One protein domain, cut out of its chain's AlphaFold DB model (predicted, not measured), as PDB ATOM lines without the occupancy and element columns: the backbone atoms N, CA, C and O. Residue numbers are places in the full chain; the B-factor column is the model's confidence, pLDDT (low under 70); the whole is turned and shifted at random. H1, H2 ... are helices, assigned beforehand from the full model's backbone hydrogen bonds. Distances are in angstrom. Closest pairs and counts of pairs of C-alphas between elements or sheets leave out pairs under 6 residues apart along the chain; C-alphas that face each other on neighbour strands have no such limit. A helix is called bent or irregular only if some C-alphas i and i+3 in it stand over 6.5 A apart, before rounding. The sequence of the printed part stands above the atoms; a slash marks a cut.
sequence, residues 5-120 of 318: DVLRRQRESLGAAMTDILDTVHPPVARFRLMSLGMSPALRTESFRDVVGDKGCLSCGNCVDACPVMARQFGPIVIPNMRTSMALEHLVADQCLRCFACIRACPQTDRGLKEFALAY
ATOM      1  N   ASP A   5     -29.390  43.239 -21.924       85.50
ATOM      2  CA  ASP A   5     -30.512  42.492 -22.496       85.50
ATOM      3  C   ASP A   5     -30.089  41.128 -23.056       85.50
ATOM      4  O   ASP A   5     -30.827  40.147 -22.932       85.50
ATOM      5  N   VAL A   6     -28.880  41.024 -23.618       81.44
ATOM      6  CA  VAL A   6     -28.303  39.742 -24.059       81.44
ATOM      7  C   VAL A   6     -28.060  38.832 -22.858       81.44
ATOM      8  O   VAL A   6     -28.471  37.672 -22.879       81.44
ATOM      9  N   LEU A   7     -27.479  39.364 -21.779       74.44
ATOM     10  CA  LEU A   7     -27.266  38.609 -20.542       74.44
ATOM     11  C   LEU A   7     -28.585  38.177 -19.883       74.44
ATOM     12  O   LEU A   7     -28.668  37.066 -19.358       74.44
ATOM     13  N   ARG A   8     -29.626  39.023 -19.915       83.19
ATOM     14  CA  ARG A   8     -30.962  38.663 -19.414       83.19
ATOM     15  C   ARG A   8     -31.552  37.501 -20.215       83.19
ATOM     16  O   ARG A   8     -31.910  36.493 -19.613       83.19
ATOM     17  N   ARG A   9     -31.566  37.594 -21.550       83.69
ATOM     18  CA  ARG A   9     -32.073  36.525 -22.430       83.69
ATOM     19  C   ARG A   9     -31.317  35.209 -22.247       83.69
ATOM     20  O   ARG A   9     -31.938  34.153 -22.205       83.69
ATOM     21  N   GLN A  10     -29.995  35.262 -22.086       77.56
ATOM     22  CA  GLN A  10     -29.180  34.074 -21.803       77.56
ATOM     23  C   GLN A  10     -29.517  33.436 -20.447       77.56
ATOM     24  O   GLN A  10     -29.539  32.214 -20.325       77.56
ATOM     25  N   ARG A  11     -29.799  34.242 -19.417       80.25
ATOM     26  CA  ARG A  11     -30.235  33.727 -18.108       80.25
ATOM     27  C   ARG A  11     -31.622  33.095 -18.177       80.25
ATOM     28  O   ARG A  11     -31.835  32.048 -17.574       80.25
ATOM     29  N   GLU A  12     -32.545  33.710 -18.910       87.62
ATOM     30  CA  GLU A  12     -33.897  33.185 -19.122       87.62
ATOM     31  C   GLU A  12     -33.870  31.863 -19.898       87.62
ATOM     32  O   GLU A  12     -34.498  30.893 -19.470       87.62
ATOM     33  N   SER A  13     -33.091  31.780 -20.982       88.19
ATOM     34  CA  SER A  13     -32.959  30.549 -21.769       88.19
ATOM     35  C   SER A  13     -32.305  29.422 -20.970       88.19
ATOM     36  O   SER A  13     -32.781  28.286 -21.008       88.19
ATOM     37  N   LEU A  14     -31.275  29.734 -20.178       87.69
ATOM     38  CA  LEU A  14     -30.651  28.769 -19.277       87.69
ATOM     39  C   LEU A  14     -31.640  28.287 -18.206       87.69
ATOM     40  O   LEU A  14     -31.742  27.087 -17.962       87.69
ATOM     41  N   GLY A  15     -32.416  29.195 -17.608       91.00
ATOM     42  CA  GLY A  15     -33.447  28.850 -16.627       91.00
ATOM     43  C   GLY A  15     -34.548  27.950 -17.200       91.00
ATOM     44  O   GLY A  15     -34.974  26.997 -16.540       91.00
ATOM     45  N   ALA A  16     -34.970  28.204 -18.441       91.75
ATOM     46  CA  ALA A  16     -35.927  27.364 -19.156       91.75
ATOM     47  C   ALA A  16     -35.356  25.964 -19.436       91.75
ATOM     48  O   ALA A  16     -36.004  24.969 -19.115       91.75
ATOM     49  N   ALA A  17     -34.118  25.874 -19.936       93.62
ATOM     50  CA  ALA A  17     -33.446  24.597 -20.182       93.62
ATOM     51  C   ALA A  17     -33.265  23.780 -18.892       93.62
ATOM     52  O   ALA A  17     -33.527  22.580 -18.859       93.62
ATOM     53  N   MET A  18     -32.868  24.430 -17.795       95.12
ATOM     54  CA  MET A  18     -32.753  23.779 -16.490       95.12
ATOM     55  C   MET A  18     -34.103  23.258 -15.990       95.12
ATOM     56  O   MET A  18     -34.166  22.159 -15.445       95.12
ATOM     57  N   THR A  19     -35.175  24.030 -16.177       94.50
ATOM     58  CA  THR A  19     -36.540  23.628 -15.814       94.50
ATOM     59  C   THR A  19     -36.971  22.392 -16.596       94.50
ATOM     60  O   THR A  19     -37.366  21.407 -15.979       94.50
ATOM     61  N   ASP A  20     -36.789  22.398 -17.918       94.81
ATOM     62  CA  ASP A  20     -37.103  21.260 -18.787       94.81
ATOM     63  C   ASP A  20     -36.339  19.993 -18.367       94.81
ATOM     64  O   ASP A  20     -36.930  18.934 -18.140       94.81
ATOM     65  N   ILE A  21     -35.033  20.119 -18.110       95.75
ATOM     66  CA  ILE A  21     -34.203  19.009 -17.627       95.75
ATOM     67  C   ILE A  21     -34.748  18.433 -16.313       95.75
ATOM     68  O   ILE A  21     -34.837  17.209 -16.180       95.75
ATOM     69  N   LEU A  22     -35.112  19.277 -15.343       95.25
ATOM     70  CA  LEU A  22     -35.653  18.823 -14.056       95.25
ATOM     71  C   LEU A  22     -37.088  18.278 -14.162       95.25
ATOM     72  O   LEU A  22     -37.507  17.485 -13.311       95.25
ATOM     73  N   ASP A  23     -37.825  18.668 -15.202       93.00
ATOM     74  CA  ASP A  23     -39.155  18.154 -15.511       93.00
ATOM     75  C   ASP A  23     -39.120  16.738 -16.093       93.00
ATOM     76  O   ASP A  23     -40.039  15.952 -15.826       93.00
ATOM     77  N   THR A  24     -38.053  16.371 -16.809       92.19
ATOM     78  CA  THR A  24     -37.878  15.007 -17.330       92.19
ATOM     79  C   THR A  24     -37.776  13.961 -16.214       92.19
ATOM     80  O   THR A  24     -37.154  14.168 -15.170       92.19
ATOM     81  N   VAL A  25     -38.370  12.783 -16.431       92.00
ATOM     82  CA  VAL A  25     -38.230  11.629 -15.524       92.00
ATOM     83  C   VAL A  25     -36.924  10.903 -15.841       92.00
ATOM     84  O   VAL A  25     -36.943   9.760 -16.257       92.00
ATOM     85  N   HIS A  26     -35.793  11.593 -15.719       94.12
ATOM     86  CA  HIS A  26     -34.444  11.044 -15.892       94.12
ATOM     87  C   HIS A  26     -33.519  11.677 -14.854       94.12
ATOM     88  O   HIS A  26     -33.797  12.790 -14.390       94.12
ATOM     89  N   PRO A  27     -32.426  11.019 -14.427       95.69
ATOM     90  CA  PRO A  27     -31.437  11.697 -13.607       95.69
ATOM     91  C   PRO A  27     -30.906  12.924 -14.375       95.69
ATOM     92  O   PRO A  27     -30.681  12.852 -15.581       95.69
ATOM     93  N   PRO A  28     -30.785  14.088 -13.725       96.12
ATOM     94  CA  PRO A  28     -30.344  15.309 -14.408       96.12
ATOM     95  C   PRO A  28     -28.849  15.608 -14.231       96.12
ATOM     96  O   PRO A  28     -28.368  16.628 -14.716       96.12
ATOM     97  N   VAL A  29     -28.114  14.786 -13.475       96.25
ATOM     98  CA  VAL A  29     -26.778  15.142 -12.976       96.25
ATOM     99  C   VAL A  29     -25.731  15.285 -14.080       96.25
ATOM    100  O   VAL A  29     -24.895  16.179 -13.978       96.25
ATOM    101  N   ALA A  30     -25.762  14.471 -15.141       94.88
ATOM    102  CA  ALA A  30     -24.778  14.597 -16.210       94.88
ATOM    103  C   ALA A  30     -25.018  15.885 -17.002       94.88
ATOM    104  O   ALA A  30     -24.069  16.626 -17.256       94.88
ATOM    105  N   ARG A  31     -26.287  16.199 -17.288       95.06
ATOM    106  CA  ARG A  31     -26.707  17.452 -17.938       95.06
ATOM    107  C   ARG A  31     -26.373  18.682 -17.087       95.06
ATOM    108  O   ARG A  31     -25.777  19.630 -17.586       95.06
ATOM    109  N   PHE A  32     -26.666  18.648 -15.787       94.81
ATOM    110  CA  PHE A  32     -26.338  19.735 -14.853       94.81
ATOM    111  C   PHE A  32     -24.834  19.962 -14.711       94.81
ATOM    112  O   PHE A  32     -24.389  21.104 -14.663       94.81
ATOM    113  N   ARG A  33     -24.037  18.893 -14.703       92.81
ATOM    114  CA  ARG A  33     -22.577  18.991 -14.739       92.81
ATOM    115  C   ARG A  33     -22.078  19.656 -16.027       92.81
ATOM    116  O   ARG A  33     -21.197  20.499 -15.954       92.81
ATOM    117  N   LEU A  34     -22.633  19.319 -17.195       91.38
ATOM    118  CA  LEU A  34     -22.225  19.949 -18.462       91.38
ATOM    119  C   LEU A  34     -22.552  21.454 -18.505       91.38
ATOM    120  O   LEU A  34     -21.810  22.228 -19.115       91.38
ATOM    121  N   MET A  35     -23.620  21.872 -17.818       90.50
ATOM    122  CA  MET A  35     -23.982  23.285 -17.624       90.50
ATOM    123  C   MET A  35     -23.139  23.998 -16.554       90.50
ATOM    124  O   MET A  35     -23.161  25.223 -16.483       90.50
ATOM    125  N   SER A  36     -22.401  23.251 -15.733       89.81
ATOM    126  CA  SER A  36     -21.503  23.778 -14.704       89.81
ATOM    127  C   SER A  36     -20.248  24.399 -15.320       89.81
ATOM    128  O   SER A  36     -19.866  24.080 -16.450       89.81
ATOM    129  N   LEU A  37     -19.541  25.205 -14.532       85.81
ATOM    130  CA  LEU A  37     -18.193  25.684 -14.838       85.81
ATOM    131  C   LEU A  37     -17.112  24.594 -14.715       85.81
ATOM    132  O   LEU A  37     -15.949  24.893 -14.936       85.81
ATOM    133  N   GLY A  38     -17.471  23.347 -14.392       80.31
ATOM    134  CA  GLY A  38     -16.535  22.236 -14.190       80.31
ATOM    135  C   GLY A  38     -16.100  22.089 -12.730       80.31
ATOM    136  O   GLY A  38     -16.804  22.517 -11.814       80.31
ATOM    137  N   MET A  39     -14.959  21.441 -12.480       80.50
ATOM    138  CA  MET A  39     -14.426  21.316 -11.118       80.50
ATOM    139  C   MET A  39     -14.036  22.679 -10.535       80.50
ATOM    140  O   MET A  39     -13.207  23.400 -11.093       80.50
ATOM    141  N   SER A  40     -14.610  23.009  -9.376       71.81
ATOM    142  CA  SER A  40     -14.259  24.214  -8.621       71.81
ATOM    143  C   SER A  40     -12.879  24.068  -7.961       71.81
ATOM    144  O   SER A  40     -12.596  23.003  -7.404       71.81
ATOM    145  N   PRO A  41     -12.051  25.133  -7.915       69.50
ATOM    146  CA  PRO A  41     -10.801  25.134  -7.153       69.50
ATOM    147  C   PRO A  41     -10.987  24.765  -5.673       69.50
ATOM    148  O   PRO A  41     -10.117  24.130  -5.092       69.50
ATOM    149  N   ALA A  42     -12.147  25.093  -5.088       68.06
ATOM    150  CA  ALA A  42     -12.466  24.828  -3.683       68.06
ATOM    151  C   ALA A  42     -12.699  23.340  -3.350       68.06
ATOM    152  O   ALA A  42     -12.835  22.986  -2.184       68.06
ATOM    153  N   LEU A  43     -12.791  22.467  -4.358       67.31
ATOM    154  CA  LEU A  43     -13.035  21.028  -4.189       67.31
ATOM    155  C   LEU A  43     -11.769  20.191  -4.422       67.31
ATOM    156  O   LEU A  43     -11.865  19.002  -4.722       67.31
ATOM    157  N   ARG A  44     -10.589  20.813  -4.322       67.69
ATOM    158  CA  ARG A  44      -9.293  20.182  -4.581       67.69
ATOM    159  C   ARG A  44      -8.515  20.027  -3.280       67.69
ATOM    160  O   ARG A  44      -8.429  20.965  -2.496       67.69
ATOM    161  N   THR A  45      -7.913  18.860  -3.090       62.38
ATOM    162  CA  THR A  45      -6.740  18.713  -2.224       62.38
ATOM    163  C   THR A  45      -5.527  19.192  -3.021       62.38
ATOM    164  O   THR A  45      -5.464  18.975  -4.232       62.38
ATOM    165  N   GLU A  46      -4.632  19.940  -2.384       59.09
ATOM    166  CA  GLU A  46      -3.566  20.695  -3.048       59.09
ATOM    167  C   GLU A  46      -2.711  19.839  -4.014       59.09
ATOM    168  O   GLU A  46      -2.473  18.664  -3.762       59.09
ATOM    169  N   SER A  47      -2.239  20.471  -5.105       58.50
ATOM    170  CA  SER A  47      -1.021  20.125  -5.875       58.50
ATOM    171  C   SER A  47      -1.039  19.394  -7.243       58.50
ATOM    172  O   SER A  47       0.053  19.160  -7.754       58.50
ATOM    173  N   PHE A  48      -2.153  19.089  -7.936       58.09
ATOM    174  CA  PHE A  48      -2.059  18.390  -9.255       58.09
ATOM    175  C   PHE A  48      -2.911  18.946 -10.413       58.09
ATOM    176  O   PHE A  48      -4.121  18.783 -10.349       58.09
ATOM    177  N   ARG A  49      -2.254  19.489 -11.472       62.38
ATOM    178  CA  ARG A  49      -2.668  19.888 -12.866       62.38
ATOM    179  C   ARG A  49      -4.049  20.535 -13.112       62.38
ATOM    180  O   ARG A  49      -4.985  20.344 -12.361       62.38
ATOM    181  N   ASP A  50      -4.203  21.308 -14.189       66.25
ATOM    182  CA  ASP A  50      -5.435  22.032 -14.576       66.25
ATOM    183  C   ASP A  50      -6.661  21.128 -14.855       66.25
ATOM    184  O   ASP A  50      -7.048  20.892 -15.992       66.25
ATOM    185  N   VAL A  51      -7.312  20.624 -13.804       71.12
ATOM    186  CA  VAL A  51      -8.683  20.072 -13.868       71.12
ATOM    187  C   VAL A  51      -9.746  21.144 -13.612       71.12
ATOM    188  O   VAL A  51     -10.940  20.858 -13.667       71.12
ATOM    189  N   VAL A  52      -9.345  22.392 -13.340       72.75
ATOM    190  CA  VAL A  52     -10.293  23.513 -13.247       72.75
ATOM    191  C   VAL A  52     -10.954  23.684 -14.604       72.75
ATOM    192  O   VAL A  52     -10.283  23.704 -15.629       72.75
ATOM    193  N   GLY A  53     -12.279  23.783 -14.620       76.81
ATOM    194  CA  GLY A  53     -13.008  23.843 -15.884       76.81
ATOM    195  C   GLY A  53     -13.359  22.481 -16.479       76.81
ATOM    196  O   GLY A  53     -14.202  22.431 -17.375       76.81
ATOM    197  N   ASP A  54     -12.788  21.377 -15.979       82.81
ATOM    198  CA  ASP A  54     -13.058  20.057 -16.545       82.81
ATOM    199  C   ASP A  54     -14.505  19.623 -16.272       82.81
ATOM    200  O   ASP A  54     -14.987  19.574 -15.130       82.81
ATOM    201  N   LYS A  55     -15.200  19.305 -17.367       87.19
ATOM    202  CA  LYS A  55     -16.580  18.808 -17.398       87.19
ATOM    203  C   LYS A  55     -16.641  17.289 -17.579       87.19
ATOM    204  O   LYS A  55     -17.734  16.722 -17.495       87.19
ATOM    205  N   GLY A  56     -15.504  16.625 -17.815       86.69
ATOM    206  CA  GLY A  56     -15.340  15.171 -17.841       86.69
ATOM    207  C   GLY A  56     -15.773  14.536 -16.522       86.69
ATOM    208  O   GLY A  56     -15.788  15.187 -15.487       86.69
ATOM    209  N   CYS A  57     -16.266  13.293 -16.524       90.44
ATOM    210  CA  CYS A  57     -16.770  12.701 -15.275       90.44
ATOM    211  C   CYS A  57     -15.573  12.204 -14.489       90.44
ATOM    212  O   CYS A  57     -14.833  11.382 -15.011       90.44
ATOM    213  N   LEU A  58     -15.430  12.618 -13.231       89.12
ATOM    214  CA  LEU A  58     -14.373  12.077 -12.370       89.12
ATOM    215  C   LEU A  58     -14.643  10.638 -11.908       89.12
ATOM    216  O   LEU A  58     -13.838  10.069 -11.181       89.12
ATOM    217  N   SER A  59     -15.803  10.069 -12.247       90.88
ATOM    218  CA  SER A  59     -16.194   8.704 -11.865       90.88
ATOM    219  C   SER A  59     -16.151   8.437 -10.348       90.88
ATOM    220  O   SER A  59     -16.033   7.295  -9.914       90.88
ATOM    221  N   CYS A  60     -16.294   9.484  -9.522       89.44
ATOM    222  CA  CYS A  60     -16.262   9.371  -8.056       89.44
ATOM    223  C   CYS A  60     -17.428   8.544  -7.478       89.44
ATOM    224  O   CYS A  60     -17.348   8.024  -6.367       89.44
ATOM    225  N   GLY A  61     -18.533   8.405  -8.216       91.88
ATOM    226  CA  GLY A  61     -19.702   7.636  -7.787       91.88
ATOM    227  C   GLY A  61     -20.629   8.321  -6.785       91.88
ATOM    228  O   GLY A  61     -21.708   7.791  -6.548       91.88
ATOM    229  N   ASN A  62     -20.323   9.526  -6.289       93.44
ATOM    230  CA  ASN A  62     -21.175  10.221  -5.308       93.44
ATOM    231  C   ASN A  62     -22.642  10.347  -5.756       93.44
ATOM    232  O   ASN A  62     -23.565  10.209  -4.958       93.44
ATOM    233  N   CYS A  63     -22.876  10.611  -7.045       94.94
ATOM    234  CA  CYS A  63     -24.229  10.712  -7.590       94.94
ATOM    235  C   CYS A  63     -24.952   9.356  -7.682       94.94
ATOM    236  O   CYS A  63     -26.175   9.319  -7.531       94.94
ATOM    237  N   VAL A  64     -24.205   8.270  -7.901       94.50
ATOM    238  CA  VAL A  64     -24.703   6.888  -7.949       94.50
ATOM    239  C   VAL A  64     -25.060   6.418  -6.546       94.50
ATOM    240  O   VAL A  64     -26.192   5.991  -6.324       94.50
ATOM    241  N   ASP A  65     -24.156   6.610  -5.587       91.25
ATOM    242  CA  ASP A  65     -24.358   6.220  -4.190       91.25
ATOM    243  C   ASP A  65     -25.500   7.013  -3.533       91.25
ATOM    244  O   ASP A  65     -26.270   6.481  -2.732       91.25
ATOM    245  N   ALA A  66     -25.666   8.288  -3.905       92.62
ATOM    246  CA  ALA A  66     -26.765   9.121  -3.423       92.62
ATOM    247  C   ALA A  66     -28.126   8.765  -4.048       92.62
ATOM    248  O   ALA A  66     -29.162   9.237  -3.567       92.62
ATOM    249  N   CYS A  67     -28.161   7.983  -5.133       92.88
ATOM    250  CA  CYS A  67     -29.400   7.676  -5.832       92.88
ATOM    251  C   CYS A  67     -30.190   6.566  -5.109       92.88
ATOM    252  O   CYS A  67     -29.762   5.410  -5.078       92.88
ATOM    253  N   PRO A  68     -31.404   6.851  -4.599       88.94
ATOM    254  CA  PRO A  68     -32.209   5.843  -3.908       88.94
ATOM    255  C   PRO A  68     -32.710   4.729  -4.833       88.94
ATOM    256  O   PRO A  68     -33.076   3.665  -4.344       88.94
ATOM    257  N   VAL A  69     -32.768   4.972  -6.147       89.44
ATOM    258  CA  VAL A  69     -33.133   3.950  -7.139       89.44
ATOM    259  C   VAL A  69     -31.994   2.944  -7.273       89.44
ATOM    260  O   VAL A  69     -32.226   1.748  -7.121       89.44
ATOM    261  N   MET A  70     -30.761   3.443  -7.421       89.56
ATOM    262  CA  MET A  70     -29.564   2.606  -7.507       89.56
ATOM    263  C   MET A  70     -29.408   1.725  -6.273       89.56
ATOM    264  O   MET A  70     -29.327   0.504  -6.389       89.56
ATOM    265  N   ALA A  71     -29.494   2.334  -5.088       84.94
ATOM    266  CA  ALA A  71     -29.376   1.623  -3.821       84.94
ATOM    267  C   ALA A  71     -30.431   0.513  -3.634       84.94
ATOM    268  O   ALA A  71     -30.190  -0.435  -2.892       84.94
ATOM    269  N   ARG A  72     -31.609   0.631  -4.267       81.50
ATOM    270  CA  ARG A  72     -32.688  -0.369  -4.175       81.50
ATOM    271  C   ARG A  72     -32.567  -1.491  -5.201       81.50
ATOM    272  O   ARG A  72     -32.961  -2.603  -4.880       81.50
ATOM    273  N   GLN A  73     -32.105  -1.191  -6.413       82.12
ATOM    274  CA  GLN A  73     -32.076  -2.153  -7.523       82.12
ATOM    275  C   GLN A  73     -30.765  -2.911  -7.618       82.12
ATOM    276  O   GLN A  73     -30.766  -4.122  -7.796       82.12
ATOM    277  N   PHE A  74     -29.658  -2.183  -7.518       81.25
ATOM    278  CA  PHE A  74     -28.332  -2.709  -7.819       81.25
ATOM    279  C   PHE A  74     -27.499  -2.920  -6.553       81.25
ATOM    280  O   PHE A  74     -26.471  -3.585  -6.599       81.25
ATOM    281  N   GLY A  75     -27.942  -2.373  -5.415       76.38
ATOM    282  CA  GLY A  75     -27.162  -2.393  -4.184       76.38
ATOM    283  C   GLY A  75     -25.875  -1.562  -4.312       76.38
ATOM    284  O   GLY A  75     -25.837  -0.601  -5.086       76.38
ATOM    285  N   PRO A  76     -24.830  -1.878  -3.527       76.00
ATOM    286  CA  PRO A  76     -23.529  -1.229  -3.643       76.00
ATOM    287  C   PRO A  76     -22.865  -1.560  -4.986       76.00
ATOM    288  O   PRO A  76     -22.586  -2.720  -5.279       76.00
ATOM    289  N   ILE A  77     -22.573  -0.538  -5.795       76.25
ATOM    290  CA  ILE A  77     -21.831  -0.706  -7.051       76.25
ATOM    291  C   ILE A  77     -20.351  -0.451  -6.799       76.25
ATOM    292  O   ILE A  77     -19.939   0.682  -6.532       76.25
ATOM    293  N   VAL A  78     -19.557  -1.509  -6.949       73.38
ATOM    294  CA  VAL A  78     -18.091  -1.469  -6.819       73.38
ATOM    295  C   VAL A  78     -17.376  -1.259  -8.154       73.38
ATOM    296  O   VAL A  78     -16.209  -0.891  -8.165       73.38
ATOM    297  N   ILE A  79     -18.065  -1.442  -9.287       73.19
ATOM    298  CA  ILE A  79     -17.461  -1.332 -10.624       73.19
ATOM    299  C   ILE A  79     -17.297   0.153 -10.999       73.19
ATOM    300  O   ILE A  79     -18.310   0.834 -11.199       73.19
ATOM    301  N   PRO A  80     -16.059   0.668 -11.160       72.62
ATOM    302  CA  PRO A  80     -15.813   2.099 -11.366       72.62
ATOM    303  C   PRO A  80     -16.490   2.678 -12.614       72.62
ATOM    304  O   PRO A  80     -17.043   3.775 -12.570       72.62
ATOM    305  N   ASN A  81     -16.547   1.916 -13.709       77.25
ATOM    306  CA  ASN A  81     -17.174   2.365 -14.961       77.25
ATOM    307  C   ASN A  81     -18.700   2.546 -14.847       77.25
ATOM    308  O   ASN A  81     -19.305   3.246 -15.656       77.25
ATOM    309  N   MET A  82     -19.321   1.977 -13.810       84.38
ATOM    310  CA  MET A  82     -20.733   2.186 -13.479       84.38
ATOM    311  C   MET A  82     -20.945   3.277 -12.417       84.38
ATOM    312  O   MET A  82     -22.079   3.576 -12.054       84.38
ATOM    313  N   ARG A  83     -19.867   3.921 -11.947       90.88
ATOM    314  CA  ARG A  83     -19.874   5.013 -10.958       90.88
ATOM    315  C   ARG A  83     -19.803   6.403 -11.614       90.88
ATOM    316  O   ARG A  83     -19.331   7.370 -11.013       90.88
ATOM    317  N   THR A  84     -20.297   6.527 -12.849       93.75
ATOM    318  CA  THR A  84     -20.317   7.788 -13.612       93.75
ATOM    319  C   THR A  84     -21.710   8.415 -13.662       93.75
ATOM    320  O   THR A  84     -22.730   7.734 -13.556       93.75
ATOM    321  N   SER A  85     -21.772   9.733 -13.873       94.06
ATOM    322  CA  SER A  85     -23.044  10.446 -14.053       94.06
ATOM    323  C   SER A  85     -23.824   9.959 -15.281       94.06
ATOM    324  O   SER A  85     -25.049   9.948 -15.249       94.06
ATOM    325  N   MET A  86     -23.125   9.537 -16.341       92.56
ATOM    326  CA  MET A  86     -23.741   8.992 -17.559       92.56
ATOM    327  C   MET A  86     -24.298   7.587 -17.325       92.56
ATOM    328  O   MET A  86     -25.423   7.301 -17.727       92.56
ATOM    329  N   ALA A  87     -23.546   6.732 -16.622       92.88
ATOM    330  CA  ALA A  87     -24.024   5.409 -16.234       92.88
ATOM    331  C   ALA A  87     -25.287   5.515 -15.371       92.88
ATOM    332  O   ALA A  87     -26.241   4.780 -15.598       92.88
ATOM    333  N   LEU A  88     -25.339   6.480 -14.442       94.50
ATOM    334  CA  LEU A  88     -26.541   6.735 -13.651       94.50
ATOM    335  C   LEU A  88     -27.753   7.078 -14.529       94.50
ATOM    336  O   LEU A  88     -28.832   6.535 -14.303       94.50
ATOM    337  N   GLU A  89     -27.587   7.987 -15.495       93.06
ATOM    338  CA  GLU A  89     -28.667   8.388 -16.404       93.06
ATOM    339  C   GLU A  89     -29.203   7.204 -17.212       93.06
ATOM    340  O   GLU A  89     -30.419   7.055 -17.315       93.06
ATOM    341  N   HIS A  90     -28.319   6.327 -17.691       92.25
ATOM    342  CA  HIS A  90     -28.697   5.139 -18.454       92.25
ATOM    343  C   HIS A  90     -29.348   4.043 -17.596       92.25
ATOM    344  O   HIS A  90     -30.373   3.492 -17.981       92.25
ATOM    345  N   LEU A  91     -28.777   3.736 -16.427       91.44
ATOM    346  CA  LEU A  91     -29.249   2.645 -15.566       91.44
ATOM    347  C   LEU A  91     -30.569   2.982 -14.865       91.44
ATOM    348  O   LEU A  91     -31.417   2.111 -14.697       91.44
ATOM    349  N   VAL A  92     -30.747   4.235 -14.434       92.25
ATOM    350  CA  VAL A  92     -31.983   4.666 -13.760       92.25
ATOM    351  C   VAL A  92     -33.065   5.042 -14.763       92.25
ATOM    352  O   VAL A  92     -34.229   4.760 -14.493       92.25
ATOM    353  N   ALA A  93     -32.701   5.702 -15.868       92.00
ATOM    354  CA  ALA A  93     -33.609   6.112 -16.938       92.00
ATOM    355  C   ALA A  93     -34.951   6.681 -16.417       92.00
ATOM    356  O   ALA A  93     -34.978   7.577 -15.564       92.00
ATOM    357  N   ASP A  94     -36.062   6.113 -16.889       90.06
ATOM    358  CA  ASP A  94     -37.451   6.453 -16.569       90.06
ATOM    359  C   ASP A  94     -37.882   6.096 -15.133       90.06
ATOM    360  O   ASP A  94     -38.968   6.468 -14.677       90.06
ATOM    361  N   GLN A  95     -37.014   5.433 -14.372       89.19
ATOM    362  CA  GLN A  95     -37.256   5.059 -12.980       89.19
ATOM    363  C   GLN A  95     -36.820   6.156 -11.995       89.19
ATOM    364  O   GLN A  95     -36.932   6.003 -10.775       89.19
ATOM    365  N   CYS A  96     -36.334   7.292 -12.507       92.44
ATOM    366  CA  CYS A  96     -35.907   8.428 -11.702       92.44
ATOM    367  C   CYS A  96     -37.037   8.959 -10.799       92.44
ATOM    368  O   CYS A  96     -38.107   9.355 -11.255       92.44
ATOM    369  N   LEU A  97     -36.761   9.070  -9.495       90.50
ATOM    370  CA  LEU A  97     -37.708   9.631  -8.517       90.50
ATOM    371  C   LEU A  97     -37.746  11.168  -8.494       90.50
ATOM    372  O   LEU A  97     -38.494  11.738  -7.703       90.50
ATOM    373  N   ARG A  98     -36.904  11.840  -9.293       92.12
ATOM    374  CA  ARG A  98     -36.766  13.310  -9.335       92.12
ATOM    375  C   ARG A  98     -36.519  13.938  -7.952       92.12
ATOM    376  O   ARG A  98     -37.063  14.980  -7.606       92.12
ATOM    377  N   CYS A  99     -35.691  13.273  -7.140       91.62
ATOM    378  CA  CYS A  99     -35.293  13.741  -5.804       91.62
ATOM    379  C   CYS A  99     -34.072  14.679  -5.813       91.62
ATOM    380  O   CYS A  99     -33.760  15.284  -4.791       91.62
ATOM    381  N   PHE A 100     -33.360  14.754  -6.946       95.31
ATOM    382  CA  PHE A 100     -32.171  15.589  -7.178       95.31
ATOM    383  C   PHE A 100     -30.996  15.363  -6.210       95.31
ATOM    384  O   PHE A 100     -30.057  16.158  -6.170       95.31
ATOM    385  N   ALA A 101     -30.992  14.241  -5.479       94.88
ATOM    386  CA  ALA A 101     -29.878  13.842  -4.619       94.88
ATOM    387  C   ALA A 101     -28.564  13.701  -5.407       94.88
ATOM    388  O   ALA A 101     -27.510  14.095  -4.918       94.88
ATOM    389  N   CYS A 102     -28.642  13.232  -6.657       96.00
ATOM    390  CA  CYS A 102     -27.499  13.115  -7.559       96.00
ATOM    391  C   CYS A 102     -26.846  14.470  -7.882       96.00
ATOM    392  O   CYS A 102     -25.624  14.569  -7.817       96.00
ATOM    393  N   ILE A 103     -27.636  15.521  -8.152       96.38
ATOM    394  CA  ILE A 103     -27.129  16.894  -8.336       96.38
ATOM    395  C   ILE A 103     -26.466  17.381  -7.048       96.38
ATOM    396  O   ILE A 103     -25.352  17.895  -7.075       96.38
ATOM    397  N   ARG A 104     -27.141  17.204  -5.905       95.19
ATOM    398  CA  ARG A 104     -26.642  17.678  -4.608       95.19
ATOM    399  C   ARG A 104     -25.292  17.049  -4.248       95.19
ATOM    400  O   ARG A 104     -24.416  17.756  -3.754       95.19
ATOM    401  N   ALA A 105     -25.137  15.750  -4.502       94.81
ATOM    402  CA  ALA A 105     -23.942  14.981  -4.171       94.81
ATOM    403  C   ALA A 105     -22.783  15.170  -5.166       94.81
ATOM    404  O   ALA A 105     -21.629  14.950  -4.805       94.81
ATOM    405  N   CYS A 106     -23.064  15.570  -6.411       93.62
ATOM    406  CA  CYS A 106     -22.034  15.738  -7.434       93.62
ATOM    407  C   CYS A 106     -21.090  16.904  -7.080       93.62
ATOM    408  O   CYS A 106     -21.564  18.032  -6.916       93.62
ATOM    409  N   PRO A 107     -19.766  16.689  -6.974       90.69
ATOM    410  CA  PRO A 107     -18.821  17.782  -6.744       90.69
ATOM    411  C   PRO A 107     -18.691  18.695  -7.974       90.69
ATOM    412  O   PRO A 107     -18.492  19.893  -7.830       90.69
ATOM    413  N   GLN A 108     -18.914  18.165  -9.179       91.44
ATOM    414  CA  GLN A 108     -18.792  18.886 -10.454       91.44
ATOM    415  C   GLN A 108     -20.060  19.658 -10.852       91.44
ATOM    416  O   GLN A 108     -20.318  19.876 -12.034       91.44
ATOM    417  N   THR A 109     -20.922  19.982  -9.890       92.06
ATOM    418  CA  THR A 109     -22.101  20.814 -10.132       92.06
ATOM    419  C   THR A 109     -22.020  22.055  -9.267       92.06
ATOM    420  O   THR A 109     -21.925  21.960  -8.040       92.06
ATOM    421  N   ASP A 110     -22.083  23.211  -9.918       90.62
ATOM    422  CA  ASP A 110     -21.936  24.506  -9.277       90.62
ATOM    423  C   ASP A 110     -23.001  24.704  -8.205       90.62
ATOM    424  O   ASP A 110     -24.147  24.246  -8.309       90.62
ATOM    425  N   ARG A 111     -22.628  25.463  -7.176       89.88
ATOM    426  CA  ARG A 111     -23.514  25.795  -6.060       89.88
ATOM    427  C   ARG A 111     -24.839  26.400  -6.533       89.88
ATOM    428  O   ARG A 111     -25.886  25.953  -6.076       89.88
ATOM    429  N   GLY A 112     -24.810  27.341  -7.481       90.81
ATOM    430  CA  GLY A 112     -26.026  27.974  -8.007       90.81
ATOM    431  C   GLY A 112     -26.975  26.982  -8.693       90.81
ATOM    432  O   GLY A 112     -28.186  27.035  -8.485       90.81
ATOM    433  N   LEU A 113     -26.434  26.009  -9.434       92.69
ATOM    434  CA  LEU A 113     -27.230  24.953 -10.070       92.69
ATOM    435  C   LEU A 113     -27.828  23.993  -9.029       92.69
ATOM    436  O   LEU A 113     -28.981  23.574  -9.160       92.69
ATOM    437  N   LYS A 114     -27.080  23.674  -7.962       93.81
ATOM    438  CA  LYS A 114     -27.589  22.891  -6.823       93.81
ATOM    439  C   LYS A 114     -28.722  23.618  -6.108       93.81
ATOM    440  O   LYS A 114     -29.756  23.015  -5.836       93.81
ATOM    441  N   GLU A 115     -28.544  24.902  -5.817       93.56
ATOM    442  CA  GLU A 115     -29.560  25.736  -5.172       93.56
ATOM    443  C   GLU A 115     -30.817  25.850  -6.038       93.56
ATOM    444  O   GLU A 115     -31.923  25.700  -5.515       93.56
ATOM    445  N   PHE A 116     -30.668  26.001  -7.358       94.06
ATOM    446  CA  PHE A 116     -31.789  25.963  -8.296       94.06
ATOM    447  C   PHE A 116     -32.526  24.618  -8.251       94.06
ATOM    448  O   PHE A 116     -33.742  24.587  -8.080       94.06
ATOM    449  N   ALA A 117     -31.813  23.490  -8.330       94.56
ATOM    450  CA  ALA A 117     -32.429  22.163  -8.266       94.56
ATOM    451  C   ALA A 117     -33.116  21.889  -6.912       94.56
ATOM    452  O   ALA A 117     -34.150  21.226  -6.851       94.56
ATOM    453  N   LEU A 118     -32.583  22.426  -5.809       91.06
ATOM    454  CA  LEU A 118     -33.221  22.361  -4.489       91.06
ATOM    455  C   LEU A 118     -34.462  23.260  -4.401       91.06
ATOM    456  O   LEU A 118     -35.447  22.891  -3.756       91.06
ATOM    457  N   ALA A 119     -34.422  24.424  -5.047       91.38
ATOM    458  CA  ALA A 119     -35.536  25.358  -5.164       91.38
ATOM    459  C   ALA A 119     -36.645  24.864  -6.098       91.38
ATOM    460  O   ALA A 119     -37.797  25.287  -5.990       91.38
ATOM    461  N   TYR A 120     -36.307  23.957  -7.005       92.38
ATOM    462  CA  TYR A 120     -37.253  23.398  -7.943       92.38
ATOM    463  C   TYR A 120     -38.403  22.683  -7.214       92.38
ATOM    464  O   TYR A 120     -38.204  22.001  -6.198       92.38
TER     465      TYR A 120
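AT A GLANCE: This is residues 5 to 120 of the 318 residues of an uncharacterized protein of candidate division NC10 bacterium RIFCSPLOWO2_02_FULL_66_22 (UniProt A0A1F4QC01). A flat body of short helices has one long helix, H1, running out from it as an arm, and residues 5 to 13 of H1 stick out free. In the body, H2, H3, H5 and H6 make the core, with H4 packed on H5 at one end and H7 beside H6 at the other, while residues 36 to 61 form a long loop that goes out from the body and comes back. The printed part has 116 residues with seven named helices, H1 to H7 in order along the chain, and no named strand; the class is all helix. The whole is compact, with a radius of gyration of the C-alphas of 14.6 A, and spans 48 by 39 by 19 A.

IN THESE COORDINATES: H1, residues 5 to 23, begins with C-alpha 5 at (-30.512, 42.492, -22.496) and is 26.8 A long from first to last C-alpha. H2 is residues 29 to 35, with C-alpha 29 at (-26.778, 15.142, -12.976). H3 is residues 62 to 65 and H4 residues 68 to 73. H5, residues 85 to 95, is 15.2 A long and irregular: C-alphas 91 and 94 are 9.1 A apart. H6 is residues 101 to 105. H7, residues 111 to 119, is 12.1 A long and ends with C-alpha 119 at (-35.536, 25.358, -5.164).

HOW THE PARTS SIT: H1 is close to H2 but not clearly touching, with the closest C-alphas, those of Ile 21 and Arg 31, 7.7 A apart; they run opposite ways at a shallow tilt of 9 degrees. H1 is also close to H7 but not clearly touching, with the closest C-alphas, Leu 22 and Ala 117, at 7.4 A. H2 touches H5, closest at the C-alphas of Ala 30 and Ser 85, 5.0 A, opposite ways at a steep tilt of 56 degrees. H2 and H6 only just touch, with 3 pairs of C-alphas within 8 A, the closest being Val 29 and Ile 103 at 5.0 A. H3 touches H6, with the C-alphas of Cys 63 and Cys 102 closest at 4.1 A. H3 also touches H5, at the C-alphas of Val 64 and Leu 88, 6.0 A. H4 touches H5 about perpendicular, at 78 degrees, closest at the C-alphas of Val 69 and Val 92, 6.8 A. H6 and H7 only just touch, with 3 pairs within 8 A, the closest C-alphas being Arg 104 and Lys 114 at 5.7 A. Among the pairs that are apart are H1 and H5, and H5 and H7. In H1, H2, H4, H6 and H7 every O i to N i+4 pair is within hydrogen-bond range; in H5 5 of 7 are, and H3 is too short for such a pair.

THE WHOLE: The C-alphas farthest apart are those of Asp 5 and Gly 75, 48.6 A. The printed part has no cut. The links H2 to H3, 26 residues, and H4 to H5, 11 residues, are long. Mean pLDDT of the printed part is 86.8; residues 41 to 50 are under 70.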